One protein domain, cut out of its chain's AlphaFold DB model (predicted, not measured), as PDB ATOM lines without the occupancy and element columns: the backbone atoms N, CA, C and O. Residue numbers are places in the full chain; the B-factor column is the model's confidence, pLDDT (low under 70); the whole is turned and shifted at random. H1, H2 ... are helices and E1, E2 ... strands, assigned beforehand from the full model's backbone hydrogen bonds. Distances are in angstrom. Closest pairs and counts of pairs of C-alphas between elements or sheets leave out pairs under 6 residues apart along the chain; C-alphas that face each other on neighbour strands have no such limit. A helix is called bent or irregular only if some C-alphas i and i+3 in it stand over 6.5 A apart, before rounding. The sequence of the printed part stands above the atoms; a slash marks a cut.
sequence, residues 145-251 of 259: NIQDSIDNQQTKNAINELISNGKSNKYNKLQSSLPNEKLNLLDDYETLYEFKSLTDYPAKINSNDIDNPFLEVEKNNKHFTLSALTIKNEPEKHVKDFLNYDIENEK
ATOM      1  N   ASN A 145     -31.346   6.417  26.040       95.00
ATOM      2  CA  ASN A 145     -32.356   5.402  26.333       95.00
ATOM      3  C   ASN A 145     -31.745   4.054  26.773       95.00
ATOM      4  O   ASN A 145     -32.077   3.002  26.236       95.00
ATOM      5  N   ILE A 146     -30.793   4.094  27.714       96.19
ATOM      6  CA  ILE A 146     -30.064   2.896  28.182       96.19
ATOM      7  C   ILE A 146     -30.398   2.484  29.619       96.19
ATOM      8  O   ILE A 146     -29.890   1.460  30.073       96.19
ATOM      9  N   GLN A 147     -31.222   3.253  30.336       95.81
ATOM     10  CA  GLN A 147     -31.542   2.982  31.743       95.81
ATOM     11  C   GLN A 147     -32.241   1.623  31.902       95.81
ATOM     12  O   GLN A 147     -31.715   0.762  32.598       95.81
ATOM     13  N   ASP A 148     -33.291   1.360  31.123       94.88
ATOM     14  CA  ASP A 148     -33.996   0.070  31.135       94.88
ATOM     15  C   ASP A 148     -33.067  -1.114  30.830       94.88
ATOM     16  O   ASP A 148     -33.201  -2.194  31.400       94.88
ATOM     17  N   SER A 149     -32.084  -0.923  29.941       96.88
ATOM     18  CA  SER A 149     -31.094  -1.963  29.630       96.88
ATOM     19  C   SER A 149     -30.165  -2.252  30.811       96.88
ATOM     20  O   SER A 149     -29.799  -3.407  31.034       96.88
ATOM     21  N   ILE A 150     -29.784  -1.219  31.567       97.62
ATOM     22  CA  ILE A 150     -28.999  -1.358  32.799       97.62
ATOM     23  C   ILE A 150     -29.829  -2.093  33.851       97.62
ATOM     24  O   ILE A 150     -29.349  -3.084  34.399       97.62
ATOM     25  N   ASP A 151     -31.068  -1.659  34.076       96.25
ATOM     26  CA  ASP A 151     -31.939  -2.213  35.113       96.25
ATOM     27  C   ASP A 151     -32.289  -3.675  34.817       96.25
ATOM     28  O   ASP A 151     -32.091  -4.534  35.669       96.25
ATOM     29  N   ASN A 152     -32.663  -4.006  33.576       95.75
ATOM     30  CA  ASN A 152     -32.922  -5.388  33.157       95.75
ATOM     31  C   ASN A 152     -31.697  -6.298  33.344       95.75
ATOM     32  O   ASN A 152     -31.820  -7.440  33.794       95.75
ATOM     33  N   GLN A 153     -30.500  -5.816  32.999       97.31
ATOM     34  CA  GLN A 153     -29.277  -6.595  33.191       97.31
ATOM     35  C   GLN A 153     -28.929  -6.739  34.679       97.31
ATOM     36  O   GLN A 153     -28.413  -7.778  35.090       97.31
ATOM     37  N   GLN A 154     -29.218  -5.728  35.493       97.75
ATOM     38  CA  GLN A 154     -28.992  -5.775  36.932       97.75
ATOM     39  C   GLN A 154     -29.980  -6.722  37.625       97.75
ATOM     40  O   GLN A 154     -29.555  -7.489  38.488       97.75
ATOM     41  N   THR A 155     -31.245  -6.761  37.194       97.44
ATOM     42  CA  THR A 155     -32.242  -7.751  37.637       97.44
ATOM     43  C   THR A 155     -31.770  -9.169  37.323       97.44
ATOM     44  O   THR A 155     -31.728 -10.006  38.219       97.44
ATOM     45  N   LYS A 156     -31.290  -9.421  36.096       96.81
ATOM     46  CA  LYS A 156     -30.664 -10.705  35.718       96.81
ATOM     47  C   LYS A 156     -29.502 -11.077  36.634       96.81
ATOM     48  O   LYS A 156     -29.401 -12.212  37.089       96.81
ATOM     49  N   ASN A 157     -28.624 -10.119  36.923       97.69
ATOM     50  CA  ASN A 157     -27.489 -10.343  37.813       97.69
ATOM     51  C   ASN A 157     -27.938 -10.665  39.248       97.69
ATOM     52  O   ASN A 157     -27.325 -11.522  39.881       97.69
ATOM     53  N   ALA A 158     -28.985 -10.004  39.754       98.06
ATOM     54  CA  ALA A 158     -29.554 -10.261  41.076       98.06
ATOM     55  C   ALA A 158     -30.175 -11.663  41.157       98.06
ATOM     56  O   ALA A 158     -29.859 -12.410  42.074       98.06
ATOM     57  N   ILE A 159     -30.974 -12.052  40.161       97.56
ATOM     58  CA  ILE A 159     -31.581 -13.388  40.070       97.56
ATOM     59  C   ILE A 159     -30.503 -14.475  40.046       97.56
ATOM     60  O   ILE A 159     -30.551 -15.419  40.831       97.56
ATOM     61  N   ASN A 160     -29.483 -14.318  39.199       96.75
ATOM     62  CA  ASN A 160     -28.387 -15.284  39.106       96.75
ATOM     63  C   ASN A 160     -27.606 -15.407  40.423       96.75
ATOM     64  O   ASN A 160     -27.208 -16.508  40.806       96.75
ATOM     65  N   GLU A 161     -27.383 -14.286  41.114       97.81
ATOM     66  CA  GLU A 161     -26.736 -14.269  42.425       97.81
ATOM     67  C   GLU A 161     -27.592 -14.976  43.481       97.81
ATOM     68  O   GLU A 161     -27.053 -15.787  44.228       97.81
ATOM     69  N   LEU A 162     -28.907 -14.732  43.503       97.69
ATOM     70  CA  LEU A 162     -29.843 -15.392  44.414       97.69
ATOM     71  C   LEU A 162     -29.864 -16.906  44.200       97.69
ATOM     72  O   LEU A 162     -29.684 -17.662  45.147       97.69
ATOM     73  N   ILE A 163     -30.019 -17.358  42.954       94.81
ATOM     74  CA  ILE A 163     -30.084 -18.789  42.627       94.81
ATOM     75  C   ILE A 163     -28.785 -19.505  43.018       94.81
ATOM     76  O   ILE A 163     -28.828 -20.629  43.514       94.81
ATOM     77  N   SER A 164     -27.635 -18.856  42.808       95.12
ATOM     78  CA  SER A 164     -26.324 -19.473  43.039       95.12
ATOM     79  C   SER A 164     -25.871 -19.395  44.500       95.12
ATOM     80  O   SER A 164     -25.274 -20.340  45.003       95.12
ATOM     81  N   ASN A 165     -26.132 -18.267  45.171       96.31
ATOM     82  CA  ASN A 165     -25.506 -17.906  46.449       96.31
ATOM     83  C   ASN A 165     -26.508 -17.458  47.530       96.31
ATOM     84  O   ASN A 165     -26.088 -17.063  48.619       96.31
ATOM     85  N   GLY A 166     -27.812 -17.466  47.247       95.56
ATOM     86  CA  GLY A 166     -28.843 -16.967  48.157       95.56
ATOM     87  C   GLY A 166     -28.816 -15.447  48.345       95.56
ATOM     88  O   GLY A 166     -28.285 -14.701  47.517       95.56
ATOM     89  N   LYS A 167     -29.378 -14.975  49.467       96.00
ATOM     90  CA  LYS A 167     -29.440 -13.551  49.861       96.00
ATOM     91  C   LYS A 167     -28.076 -13.014  50.330       96.00
ATOM     92  O   LYS A 167     -27.903 -12.552  51.458       96.00
ATOM     93  N   SER A 168     -27.072 -13.105  49.462       97.19
ATOM     94  CA  SER A 168     -25.703 -12.674  49.734       97.19
ATOM     95  C   SER A 168     -25.590 -11.147  49.878       97.19
ATOM     96  O   SER A 168     -26.422 -10.374  49.396       97.19
ATOM     97  N   ASN A 169     -24.482 -10.663  50.448       97.75
ATOM     98  CA  ASN A 169     -24.172  -9.223  50.473       97.75
ATOM     99  C   ASN A 169     -24.159  -8.586  49.073       97.75
ATOM    100  O   ASN A 169     -24.378  -7.381  48.931       97.75
ATOM    101  N   LYS A 170     -23.837  -9.372  48.040       97.00
ATOM    102  CA  LYS A 170     -23.861  -8.917  46.651       97.00
ATOM    103  C   LYS A 170     -25.295  -8.858  46.127       97.00
ATOM    104  O   LYS A 170     -25.629  -7.855  45.502       97.00
ATOM    105  N   TYR A 171     -26.129  -9.855  46.432       97.94
ATOM    106  CA  TYR A 171     -27.559  -9.835  46.118       97.94
ATOM    107  C   TYR A 171     -28.235  -8.585  46.693       97.94
ATOM    108  O   TYR A 171     -28.777  -7.784  45.937       97.94
ATOM    109  N   ASN A 172     -28.070  -8.333  47.994       97.44
ATOM    110  CA  ASN A 172     -28.692  -7.195  48.682       97.44
ATOM    111  C   ASN A 172     -28.291  -5.842  48.058       97.44
ATOM    112  O   ASN A 172     -29.094  -4.915  47.949       97.44
ATOM    113  N   LYS A 173     -27.040  -5.714  47.590       97.62
ATOM    114  CA  LYS A 173     -26.568  -4.514  46.872       97.62
ATOM    115  C   LYS A 173     -27.198  -4.368  45.488       97.62
ATOM    116  O   LYS A 173     -27.503  -3.250  45.085       97.62
ATOM    117  N   LEU A 174     -27.359  -5.472  44.757       97.50
ATOM    118  CA  LEU A 174     -28.003  -5.470  43.443       97.50
ATOM    119  C   LEU A 174     -29.491  -5.124  43.569       97.50
ATOM    120  O   LEU A 174     -29.955  -4.240  42.853       97.50
ATOM    121  N   GLN A 175     -30.192  -5.751  44.515       96.88
ATOM    122  CA  GLN A 175     -31.602  -5.505  44.822       96.88
ATOM    123  C   GLN A 175     -31.856  -4.048  45.224       96.88
ATOM    124  O   GLN A 175     -32.681  -3.382  44.612       96.88
ATOM    125  N   SER A 176     -31.092  -3.512  46.184       96.44
ATOM    126  CA  SER A 176     -31.243  -2.117  46.649       96.44
ATOM    127  C   SER A 176     -30.947  -1.053  45.588       96.44
ATOM    128  O   SER A 176     -31.276   0.115  45.778       96.44
ATOM    129  N   SER A 177     -30.310  -1.438  44.482       94.69
ATOM    130  CA  SER A 177     -29.982  -0.540  43.375       94.69
ATOM    131  C   SER A 177     -30.994  -0.617  42.222       94.69
ATOM    132  O   SER A 177     -30.780   0.043  41.207       94.69
ATOM    133  N   LEU A 178     -32.030  -1.459  42.321       95.75
ATOM    134  CA  LEU A 178     -33.073  -1.609  41.304       95.75
ATOM    135  C   LEU A 178     -34.253  -0.663  41.560       95.75
ATOM    136  O   LEU A 178     -34.520  -0.314  42.710       95.75
ATOM    137  N   PRO A 179     -34.983  -0.268  40.505       94.25
ATOM    138  CA  PRO A 179     -36.201   0.507  40.667       94.25
ATOM    139  C   PRO A 179     -37.361  -0.381  41.157       94.25
ATOM    140  O   PRO A 179     -37.346  -1.605  40.982       94.25
ATOM    141  N   ASN A 180     -38.367   0.237  41.782       92.88
ATOM    142  CA  ASN A 180     -39.444  -0.459  42.500       92.88
ATOM    143  C   ASN A 180     -40.195  -1.474  41.628       92.88
ATOM    144  O   ASN A 180     -40.530  -2.560  42.091       92.88
ATOM    145  N   GLU A 181     -40.419  -1.158  40.354       91.62
ATOM    146  CA  GLU A 181     -41.112  -2.026  39.401       91.62
ATOM    147  C   GLU A 181     -40.404  -3.370  39.158       91.62
ATOM    148  O   GLU A 181     -41.041  -4.323  38.719       91.62
ATOM    149  N   LYS A 182     -39.102  -3.476  39.457       94.31
ATOM    150  CA  LYS A 182     -38.341  -4.731  39.344       94.31
ATOM    151  C   LYS A 182     -38.377  -5.574  40.617       94.31
ATOM    152  O   LYS A 182     -37.982  -6.738  40.570       94.31
ATOM    153  N   LEU A 183     -38.831  -5.016  41.741       94.06
ATOM    154  CA  LEU A 183     -38.800  -5.699  43.034       94.06
ATOM    155  C   LEU A 183     -39.844  -6.814  43.133       94.06
ATOM    156  O   LEU A 183     -39.537  -7.846  43.713       94.06
ATOM    157  N   ASN A 184     -41.010  -6.663  42.499       93.06
ATOM    158  CA  ASN A 184     -42.034  -7.717  42.471       93.06
ATOM    159  C   ASN A 184     -41.506  -9.006  41.830       93.06
ATOM    160  O   ASN A 184     -41.714 -10.094  42.353       93.06
ATOM    161  N   LEU A 185     -40.757  -8.879  40.728       95.50
ATOM    162  CA  LEU A 185     -40.145 -10.040  40.091       95.50
ATOM    163  C   LEU A 185     -39.107 -10.697  41.011       95.50
ATOM    164  O   LEU A 185     -39.043 -11.919  41.108       95.50
ATOM    165  N   LEU A 186     -38.290  -9.899  41.704       96.69
ATOM    166  CA  LEU A 186     -37.325 -10.443  42.659       96.69
ATOM    167  C   LEU A 186     -37.999 -11.153  43.833       96.69
ATOM    168  O   LEU A 186     -37.506 -12.198  44.238       96.69
ATOM    169  N   ASP A 187     -39.112 -10.628  44.336       96.38
ATOM    170  CA  ASP A 187     -39.905 -11.241  45.404       96.38
ATOM    171  C   ASP A 187     -40.445 -12.627  45.003       96.38
ATOM    172  O   ASP A 187     -40.439 -13.571  45.798       96.38
ATOM    173  N   ASP A 188     -40.845 -12.800  43.740       97.00
ATOM    174  CA  ASP A 188     -41.208 -14.118  43.211       97.00
ATOM    175  C   ASP A 188     -40.018 -15.085  43.234       97.00
ATOM    176  O   ASP A 188     -40.141 -16.210  43.722       97.00
ATOM    177  N   TYR A 189     -38.840 -14.647  42.786       97.94
ATOM    178  CA  TYR A 189     -37.631 -15.467  42.868       97.94
ATOM    179  C   TYR A 189     -37.204 -15.775  44.306       97.94
ATOM    180  O   TYR A 189     -36.750 -16.889  44.569       97.94
ATOM    181  N   GLU A 190     -37.336 -14.826  45.234       97.75
ATOM    182  CA  GLU A 190     -37.045 -15.038  46.655       97.75
ATOM    183  C   GLU A 190     -37.961 -16.107  47.251       97.75
ATOM    184  O   GLU A 190     -37.467 -17.027  47.898       97.75
ATOM    185  N   THR A 191     -39.261 -16.039  46.954       97.06
ATOM    186  CA  THR A 191     -40.249 -17.033  47.398       97.06
ATOM    187  C   THR A 191     -39.902 -18.427  46.886       97.06
ATOM    188  O   THR A 191     -39.872 -19.395  47.646       97.06
ATOM    189  N   LEU A 192     -39.604 -18.543  45.588       97.31
ATOM    190  CA  LEU A 192     -39.226 -19.820  44.980       97.31
ATOM    191  C   LEU A 192     -37.915 -20.359  45.566       97.31
ATOM    192  O   LEU A 192     -37.783 -21.565  45.765       97.31
ATOM    193  N   TYR A 193     -36.948 -19.480  45.844       97.06
ATOM    194  CA  TYR A 193     -35.671 -19.844  46.452       97.06
ATOM    195  C   TYR A 193     -35.831 -20.338  47.887       97.06
ATOM    196  O   TYR A 193     -35.274 -21.378  48.234       97.06
ATOM    197  N   GLU A 194     -36.608 -19.628  48.702       94.88
ATOM    198  CA  GLU A 194     -36.898 -20.019  50.079       94.88
ATOM    199  C   GLU A 194     -37.599 -21.376  50.117       94.88
ATOM    200  O   GLU A 194     -37.110 -22.304  50.758       94.88
ATOM    201  N   PHE A 195     -38.652 -21.553  49.320       94.69
ATOM    202  CA  PHE A 195     -39.357 -22.829  49.238       94.69
ATOM    203  C   PHE A 195     -38.439 -23.973  48.782       94.69
ATOM    204  O   PHE A 195     -38.426 -25.048  49.380       94.69
ATOM    205  N   LYS A 196     -37.603 -23.731  47.761       94.62
ATOM    206  CA  LYS A 196     -36.579 -24.684  47.309       94.62
ATOM    207  C   LYS A 196     -35.599 -25.054  48.431       94.62
ATOM    208  O   LYS A 196     -35.099 -26.171  48.449       94.62
ATOM    209  N   SER A 197     -35.256 -24.114  49.310       92.00
ATOM    210  CA  SER A 197     -34.298 -24.349  50.398       92.00
ATOM    211  C   SER A 197     -34.872 -25.172  51.550       92.00
ATOM    212  O   SER A 197     -34.106 -25.793  52.280       92.00
ATOM    213  N   LEU A 198     -36.200 -25.189  51.686       92.06
ATOM    214  CA  LEU A 198     -36.910 -25.905  52.743       92.06
ATOM    215  C   LEU A 198     -37.338 -27.317  52.327       92.06
ATOM    216  O   LEU A 198     -37.618 -28.137  53.193       92.06
ATOM    217  N   THR A 199     -37.460 -27.599  51.026       89.94
ATOM    218  CA  THR A 199     -37.948 -28.902  50.553       89.94
ATOM    219  C   THR A 199     -36.849 -29.960  50.562       89.94
ATOM    220  O   THR A 199     -35.742 -29.732  50.075       89.94
ATOM    221  N   ASP A 200     -37.189 -31.154  51.051       88.56
ATOM    222  CA  ASP A 200     -36.324 -32.340  50.971       88.56
ATOM    223  C   ASP A 200     -36.301 -32.962  49.565       88.56
ATOM    224  O   ASP A 200     -35.484 -33.837  49.264       88.56
ATOM    225  N   TYR A 201     -37.228 -32.557  48.695       92.19
ATOM    226  CA  TYR A 201     -37.353 -33.113  47.357       92.19
ATOM    227  C   TYR A 201     -36.349 -32.472  46.391       92.19
ATOM    228  O   TYR A 201     -36.073 -31.273  46.483       92.19
ATOM    229  N   PRO A 202     -35.831 -33.226  45.401       94.31
ATOM    230  CA  PRO A 202     -35.063 -32.638  44.314       94.31
ATOM    231  C   PRO A 202     -35.854 -31.507  43.652       94.31
ATOM    232  O   PRO A 202     -36.945 -31.720  43.121       94.31
ATOM    233  N   ALA A 203     -35.300 -30.296  43.695       95.12
ATOM    234  CA  ALA A 203     -35.975 -29.109  43.199       95.12
ATOM    235  C   ALA A 203     -35.016 -28.144  42.495       95.12
ATOM    236  O   ALA A 203     -33.863 -27.964  42.905       95.12
ATOM    237  N   LYS A 204     -35.498 -27.481  41.439       96.00
ATOM    238  CA  LYS A 204     -34.746 -26.452  40.703       96.00
ATOM    239  C   LYS A 204     -35.663 -25.318  40.256       96.00
ATOM    240  O   LYS A 204     -36.800 -25.545  39.852       96.00
ATOM    241  N   ILE A 205     -35.147 -24.095  40.297       96.88
ATOM    242  CA  ILE A 205     -35.855 -22.928  39.765       96.88
ATOM    243  C   ILE A 205     -35.643 -22.893  38.254       96.88
ATOM    244  O   ILE A 205     -34.503 -22.826  37.785       96.88
ATOM    245  N   ASN A 206     -36.733 -22.923  37.497       95.88
ATOM    246  CA  ASN A 206     -36.727 -22.655  36.071       95.88
ATOM    247  C   ASN A 206     -36.840 -21.142  35.843       95.88
ATOM    248  O   ASN A 206     -37.731 -20.481  36.372       95.88
ATOM    249  N   SER A 207     -35.893 -20.601  35.078       93.38
ATOM    250  CA  SER A 207     -35.777 -19.172  34.760       93.38
ATOM    251  C   SER A 207     -35.569 -18.932  33.261       93.38
ATOM    252  O   SER A 207     -35.004 -17.914  32.864       93.38
ATOM    253  N   ASN A 208     -36.000 -19.883  32.420       91.12
ATOM    254  CA  ASN A 208     -35.909 -19.754  30.964       91.12
ATOM    255  C   ASN A 208     -36.723 -18.557  30.460       91.12
ATOM    256  O   ASN A 208     -36.242 -17.797  29.619       91.12
ATOM    257  N   ASP A 209     -37.929 -18.391  31.003       92.75
ATOM    258  CA  ASP A 209     -38.646 -17.125  30.981       92.75
ATOM    259  C   ASP A 209     -38.376 -16.415  32.308       92.75
ATOM    260  O   ASP A 209     -38.771 -16.889  33.375       92.75
ATOM    261  N   ILE A 210     -37.642 -15.306  32.242       90.81
ATOM    262  CA  ILE A 210     -37.236 -14.576  33.440       90.81
ATOM    263  C   ILE A 210     -38.413 -13.881  34.114       90.81
ATOM    264  O   ILE A 210     -38.351 -13.657  35.314       90.81
ATOM    265  N   ASP A 211     -39.456 -13.540  33.358       92.75
ATOM    266  CA  ASP A 211     -40.605 -12.797  33.869       92.75
ATOM    267  C   ASP A 211     -41.672 -13.738  34.454       92.75
ATOM    268  O   ASP A 211     -42.563 -13.287  35.168       92.75
ATOM    269  N   ASN A 212     -41.565 -15.047  34.193       94.25
ATOM    270  CA  ASN A 212     -42.493 -16.076  34.667       94.25
ATOM    271  C   ASN A 212     -41.742 -17.276  35.278       94.25
ATOM    272  O   ASN A 212     -41.783 -18.384  34.729       94.25
ATOM    273  N   PRO A 213     -41.028 -17.088  36.405       96.56
ATOM    274  CA  PRO A 213     -40.275 -18.167  37.022       96.56
ATOM    275  C   PRO A 213     -41.186 -19.183  37.715       96.56
ATOM    276  O   PRO A 213     -42.266 -18.863  38.216       96.56
ATOM    277  N   PHE A 214     -40.707 -20.421  37.812       97.19
ATOM    278  CA  PHE A 214     -41.371 -21.469  38.583       97.19
ATOM    279  C   PHE A 214     -40.369 -22.450  39.184       97.19
ATOM    280  O   PHE A 214     -39.234 -22.584  38.724       97.19
ATOM    281  N   LEU A 215     -40.795 -23.154  40.228       97.31
ATOM    282  CA  LEU A 215     -40.042 -24.224  40.861       97.31
ATOM    283  C   LEU A 215     -40.493 -25.569  40.288       97.31
ATOM    284  O   LEU A 215     -41.671 -25.915  40.356       97.31
ATOM    285  N   GLU A 216     -39.552 -26.327  39.735       96.94
ATOM    286  CA  GLU A 216     -39.744 -27.738  39.403       96.94
ATOM    287  C   GLU A 216     -39.365 -28.576  40.623       96.94
ATOM    288  O   GLU A 216     -38.241 -28.451  41.109       96.94
ATOM    289  N   VAL A 217     -40.281 -29.420  41.098       95.38
ATOM    290  CA  VAL A 217     -40.078 -30.333  42.235       95.38
ATOM    291  C   VAL A 217     -40.347 -31.765  41.787       95.38
ATOM    292  O   VAL A 217     -41.370 -32.039  41.159       95.38
ATOM    293  N   GLU A 218     -39.450 -32.691  42.114       93.94
ATOM    294  CA  GLU A 218     -39.624 -34.120  41.857       93.94
ATOM    295  C   GLU A 218     -39.998 -34.859  43.145       93.94
ATOM    296  O   GLU A 218     -39.201 -34.980  44.069       93.94
ATOM    297  N   LYS A 219     -41.225 -35.384  43.204       91.50
ATOM    298  CA  LYS A 219     -41.746 -36.130  44.356       91.50
ATOM    299  C   LYS A 219     -42.372 -37.435  43.880       91.50
ATOM    300  O   LYS A 219     -43.265 -37.423  43.037       91.50
ATOM    301  N   ASN A 220     -41.944 -38.565  44.445       89.44
ATOM    302  CA  ASN A 220     -42.480 -39.901  44.137       89.44
ATOM    303  C   ASN A 220     -42.489 -40.225  42.625       89.44
ATOM    304  O   ASN A 220     -43.503 -40.690  42.099       89.44
ATOM    305  N   ASN A 221     -41.385 -39.941  41.920       89.88
ATOM    306  CA  ASN A 221     -41.234 -40.091  40.461       89.88
ATOM    307  C   ASN A 221     -42.245 -39.276  39.628       89.88
ATOM    308  O   ASN A 221     -42.547 -39.624  38.485       89.88
ATOM    309  N   LYS A 222     -42.806 -38.204  40.200       92.69
ATOM    310  CA  LYS A 222     -43.673 -37.242  39.510       92.69
ATOM    311  C   LYS A 222     -43.058 -35.851  39.575       92.69
ATOM    312  O   LYS A 222     -42.493 -35.468  40.599       92.69
ATOM    313  N   HIS A 223     -43.223 -35.091  38.499       94.12
ATOM    314  CA  HIS A 223     -42.802 -33.697  38.424       94.12
ATOM    315  C   HIS A 223     -43.968 -32.762  38.732       94.12
ATOM    316  O   HIS A 223     -45.070 -32.928  38.205       94.12
ATOM    317  N   PHE A 224     -43.696 -31.764  39.561       94.69
ATOM    318  CA  PHE A 224     -44.621 -30.708  39.937       94.69
ATOM    319  C   PHE A 224     -44.024 -29.353  39.579       94.69
ATOM    320  O   PHE A 224     -42.811 -29.155  39.662       94.69
ATOM    321  N   THR A 225     -44.895 -28.419  39.212       95.62
ATOM    322  CA  THR A 225     -44.537 -27.033  38.923       95.62
ATOM    323  C   THR A 225     -45.249 -26.130  39.913       95.62
ATOM    324  O   THR A 225     -46.476 -26.157  39.998       95.62
ATOM    325  N   LEU A 226     -44.482 -25.333  40.653       95.44
ATOM    326  CA  LEU A 226     -44.999 -24.390  41.639       95.44
ATOM    327  C   LEU A 226     -44.624 -22.967  41.226       95.44
ATOM    328  O   LEU A 226     -43.453 -22.670  40.995       95.44
ATOM    329  N   SER A 227     -45.614 -22.084  41.137       96.44
ATOM    330  CA  SER A 227     -45.375 -20.651  40.936       96.44
ATOM    331  C   SER A 227     -45.224 -19.942  42.282       96.44
ATOM    332  O   SER A 227     -45.739 -20.413  43.301       96.44
ATOM    333  N   ALA A 228     -44.573 -18.777  42.290       96.31
ATOM    334  CA  ALA A 228     -44.498 -17.952  43.494       96.31
ATOM    335  C   ALA A 228     -45.901 -17.560  43.980       96.31
ATOM    336  O   ALA A 228     -46.194 -17.658  45.168       96.31
ATOM    337  N   LEU A 229     -46.797 -17.209  43.051       95.44
ATOM    338  CA  LEU A 229     -48.184 -16.850  43.349       95.44
ATOM    339  C   LEU A 229     -48.945 -17.979  44.059       95.44
ATOM    340  O   LEU A 229     -49.618 -17.733  45.054       95.44
ATOM    341  N   THR A 230     -48.833 -19.219  43.573       94.44
ATOM    342  CA  THR A 230     -49.503 -20.372  44.200       94.44
ATOM    343  C   THR A 230     -48.963 -20.639  45.601       94.44
ATOM    344  O   THR A 230     -49.749 -20.844  46.520       94.44
ATOM    345  N   ILE A 231     -47.641 -20.536  45.791       94.62
ATOM    346  CA  ILE A 231     -47.006 -20.696  47.109       94.62
ATOM    347  C   ILE A 231     -47.490 -19.613  48.082       94.62
ATOM    348  O   ILE A 231     -47.843 -19.931  49.213       94.62
ATOM    349  N   LYS A 232     -47.556 -18.351  47.640       94.44
ATOM    350  CA  LYS A 232     -48.013 -17.214  48.459       94.44
ATOM    351  C   LYS A 232     -49.492 -17.311  48.839       94.44
ATOM    352  O   LYS A 232     -49.853 -16.942  49.950       94.44
ATOM    353  N   ASN A 233     -50.340 -17.793  47.929       94.44
ATOM    354  CA  ASN A 233     -51.787 -17.861  48.144       94.44
ATOM    355  C   ASN A 233     -52.223 -19.083  48.965       94.44
ATOM    356  O   ASN A 233     -53.204 -18.996  49.698       94.44
ATOM    357  N   GLU A 234     -51.524 -20.215  48.842       92.75
ATOM    358  CA  GLU A 234     -51.860 -21.470  49.534       92.75
ATOM    359  C   GLU A 234     -50.650 -22.049  50.308       92.75
ATOM    360  O   GLU A 234     -50.276 -23.209  50.094       92.75
ATOM    361  N   PRO A 235     -50.012 -21.282  51.218       88.62
ATOM    362  CA  PRO A 235     -48.749 -21.681  51.839       88.62
ATOM    363  C   PRO A 235     -48.876 -22.982  52.637       88.62
ATOM    364  O   PRO A 235     -48.057 -23.880  52.467       88.62
ATOM    365  N   GLU A 236     -49.935 -23.142  53.435       88.12
ATOM    366  CA  GLU A 236     -50.157 -24.333  54.273       88.12
ATOM    367  C   GLU A 236     -50.255 -25.623  53.453       88.12
ATOM    368  O   GLU A 236     -49.661 -26.646  53.797       88.12
ATOM    369  N   LYS A 237     -50.980 -25.568  52.329       89.56
ATOM    370  CA  LYS A 237     -51.124 -26.699  51.412       89.56
ATOM    371  C   LYS A 237     -49.772 -27.088  50.834       89.56
ATOM    372  O   LYS A 237     -49.411 -28.258  50.858       89.56
ATOM    373  N   HIS A 238     -49.009 -26.114  50.346       89.44
ATOM    374  CA  HIS A 238     -47.708 -26.383  49.747       89.44
ATOM    375  C   HIS A 238     -46.676 -26.865  50.775       89.44
ATOM    376  O   HIS A 238     -45.906 -27.774  50.472       89.44
ATOM    377  N   VAL A 239     -46.698 -26.333  51.999       86.94
ATOM    378  CA  VAL A 239     -45.878 -26.813  53.122       86.94
ATOM    379  C   VAL A 239     -46.191 -28.280  53.425       86.94
ATOM    380  O   VAL A 239     -45.287 -29.115  53.436       86.94
ATOM    381  N   LYS A 240     -47.474 -28.624  53.581       86.12
ATOM    382  CA  LYS A 240     -47.914 -30.004  53.821       86.12
ATOM    383  C   LYS A 240     -47.539 -30.940  52.669       86.12
ATOM    384  O   LYS A 240     -47.079 -32.058  52.889       86.12
ATOM    385  N   ASP A 241     -47.726 -30.482  51.436       86.56
ATOM    386  CA  ASP A 241     -47.520 -31.305  50.250       86.56
ATOM    387  C   ASP A 241     -46.037 -31.484  49.901       86.56
ATOM    388  O   ASP A 241     -45.691 -32.500  49.298       86.56
ATOM    389  N   PHE A 242     -45.147 -30.550  50.248       87.38
ATOM    390  CA  PHE A 242     -43.772 -30.550  49.724       87.38
ATOM    391  C   PHE A 242     -42.658 -30.339  50.756       87.38
ATOM    392  O   PHE A 242     -41.496 -30.523  50.394       87.38
ATOM    393  N   LEU A 243     -42.959 -29.984  52.007       81.94
ATOM    394  CA  LEU A 243     -41.941 -29.684  53.028       81.94
ATOM    395  C   LEU A 243     -41.908 -30.686  54.195       81.94
ATOM    396  O   LEU A 243     -41.204 -30.436  55.165       81.94
ATOM    397  N   ASN A 244     -42.656 -31.801  54.127       68.94
ATOM    398  CA  ASN A 244     -42.746 -32.822  55.195       68.94
ATOM    399  C   ASN A 244     -42.940 -32.224  56.607       68.94
ATOM    400  O   ASN A 244     -42.476 -32.776  57.604       68.94
ATOM    401  N   TYR A 245     -43.607 -31.073  56.696       62.81
ATOM    402  CA  TYR A 245     -43.798 -30.355  57.946       62.81
ATOM    403  C   TYR A 245     -45.081 -30.856  58.613       62.81
ATOM    404  O   TYR A 245     -46.186 -30.446  58.249       62.81
ATOM    405  N   ASP A 246     -44.944 -31.779  59.566       55.62
ATOM    406  CA  ASP A 246     -46.064 -32.232  60.394       55.62
ATOM    407  C   ASP A 246     -46.344 -31.210  61.503       55.62
ATOM    408  O   ASP A 246     -45.634 -31.134  62.507       55.62
ATOM    409  N   ILE A 247     -47.431 -30.448  61.337       52.19
ATOM    410  CA  ILE A 247     -47.939 -29.470  62.318       52.19
ATOM    411  C   ILE A 247     -48.241 -30.136  63.681       52.19
ATOM    412  O   ILE A 247     -48.219 -29.477  64.720       52.19
ATOM    413  N   GLU A 248     -48.482 -31.452  63.718       50.16
ATOM    414  CA  GLU A 248     -48.737 -32.182  64.969       50.16
ATOM    415  C   GLU A 248     -47.518 -32.253  65.907       50.16
ATOM    416  O   GLU A 248     -47.699 -32.335  67.121       50.16
ATOM    417  N   ASN A 249     -46.287 -32.135  65.394       45.59
ATOM    418  CA  ASN A 249     -45.078 -32.214  66.222       45.59
ATOM    419  C   ASN A 249     -44.768 -30.930  67.019       45.59
ATOM    420  O   ASN A 249     -43.987 -30.992  67.968       45.59
ATOM    421  N   GLU A 250     -45.370 -29.779  66.691       49.03
ATOM    422  CA  GLU A 250     -45.187 -28.541  67.473       49.03
ATOM    423  C   GLU A 250     -46.164 -28.412  68.641       49.03
ATOM    424  O   GLU A 250     -45.775 -27.914  69.695       49.03
ATOM    425  N   LYS A 251     -47.384 -28.957  68.535       46.09
ATOM    426  CA  LYS A 251     -48.328 -28.978  69.670       46.09
ATOM    427  C   LYS A 251     -47.801 -29.756  70.882       46.09
ATOM    428  O   LYS A 251     -48.255 -29.513  71.992       46.09
TER     429      LYS A 251
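AT A GLANCE: This is residues 145 to 251 of the 259 residues of an uncharacterized protein of Staphylococcus hominis (UniProt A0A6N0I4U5). A long helix, H3, runs through an elongated body; a small three-stranded antiparallel sheet covers its residues 188 to 197, and H1, equally long in residues, packs beside it, running nearly the same way. H2 folds back on H1 as a helical hairpin, the short H4 packs with its first residue, Ala 228, close to Asp 188 of H3 and points away from H3 at about a right angle, H5 lies near both, and a tail ends in H6, away from the other elements. The printed part has 107 residues, with six named helices and three named strands in the order H1 H2 H3 E1 E2 E3 H4 H5 H6; the sheet's order is E1 E2 E3 and the class is mostly helix. It is only just compact, close to loose, with a radius of gyration of the C-alphas of 15.4 A and spans of 54 by 30 by 24 A.

HOW THE PARTS SIT: E1, residues 203 to 206, E2, residues 214 to 219, and E3, residues 222 to 227, form a meander, each strand the antiparallel neighbour of the one before. The hairpin E1 and E2 has N 206 and O 214 within hydrogen-bond range at 2.8 A; the hairpin E2 and E3 has N 224 and O 217 at 2.8 A. H3, residues 180 to 198, is on one face of this sheet, two layers of helix and strands, at a height over the sheet of 9.2 A. It runs along the strands, at 7 degrees to E2 on the local plane; the closest C-alphas of H3 and E2 are those of Leu 192 and Leu 215, 6.1 A apart. H1, residues 147 to 165, touches H3 with residues 155 to 163 alone, the same way at a shallow tilt of 11 degrees; their closest C-alphas are Ile 163 and Tyr 193, 6.9 A. H2, residues 169 to 176, touches H1, opposite ways at a shallow tilt of 34 degrees, only just short of steep, closest at the C-alphas of Ala 158 and Tyr 171, 5.4 A. H4, residues 228 to 233, touches H3 about perpendicular at 80 degrees, with the C-alphas of Asp 188 and Ala 228 closest at 5.1 A. H5, residues 235 to 242, is near H3 and only grazes the sheet with residues 238 to 242. H6, residues 248 to 251, is apart from H5. Every O i to N i+4 pair is within hydrogen-bond range in H1, H2, H4 and H5; H3 has 13 of 15, and H6 is too short for such a pair.

IN THESE COORDINATES: H1 begins at C-alpha 147, (-31.542, 2.982, 31.743), and is 26.2 A long. H3 is 27.5 A long and only just irregular: C-alphas 181 and 184 are 6.53 A apart. E2 is 15.8 A and E3 16.7 A long; E3 ends at C-alpha 227, (-45.375, -20.651, 40.936). H6 ends at C-alpha 251, (-48.328, -28.978, 69.670).

THE WHOLE: The C-alphas of Asn 145 and Lys 251 are the two farthest apart, 57.6 A. The printed part has no cut and no long link. The mean pLDDT of the printed part is 91.5; residues 244 to 251 are under 70.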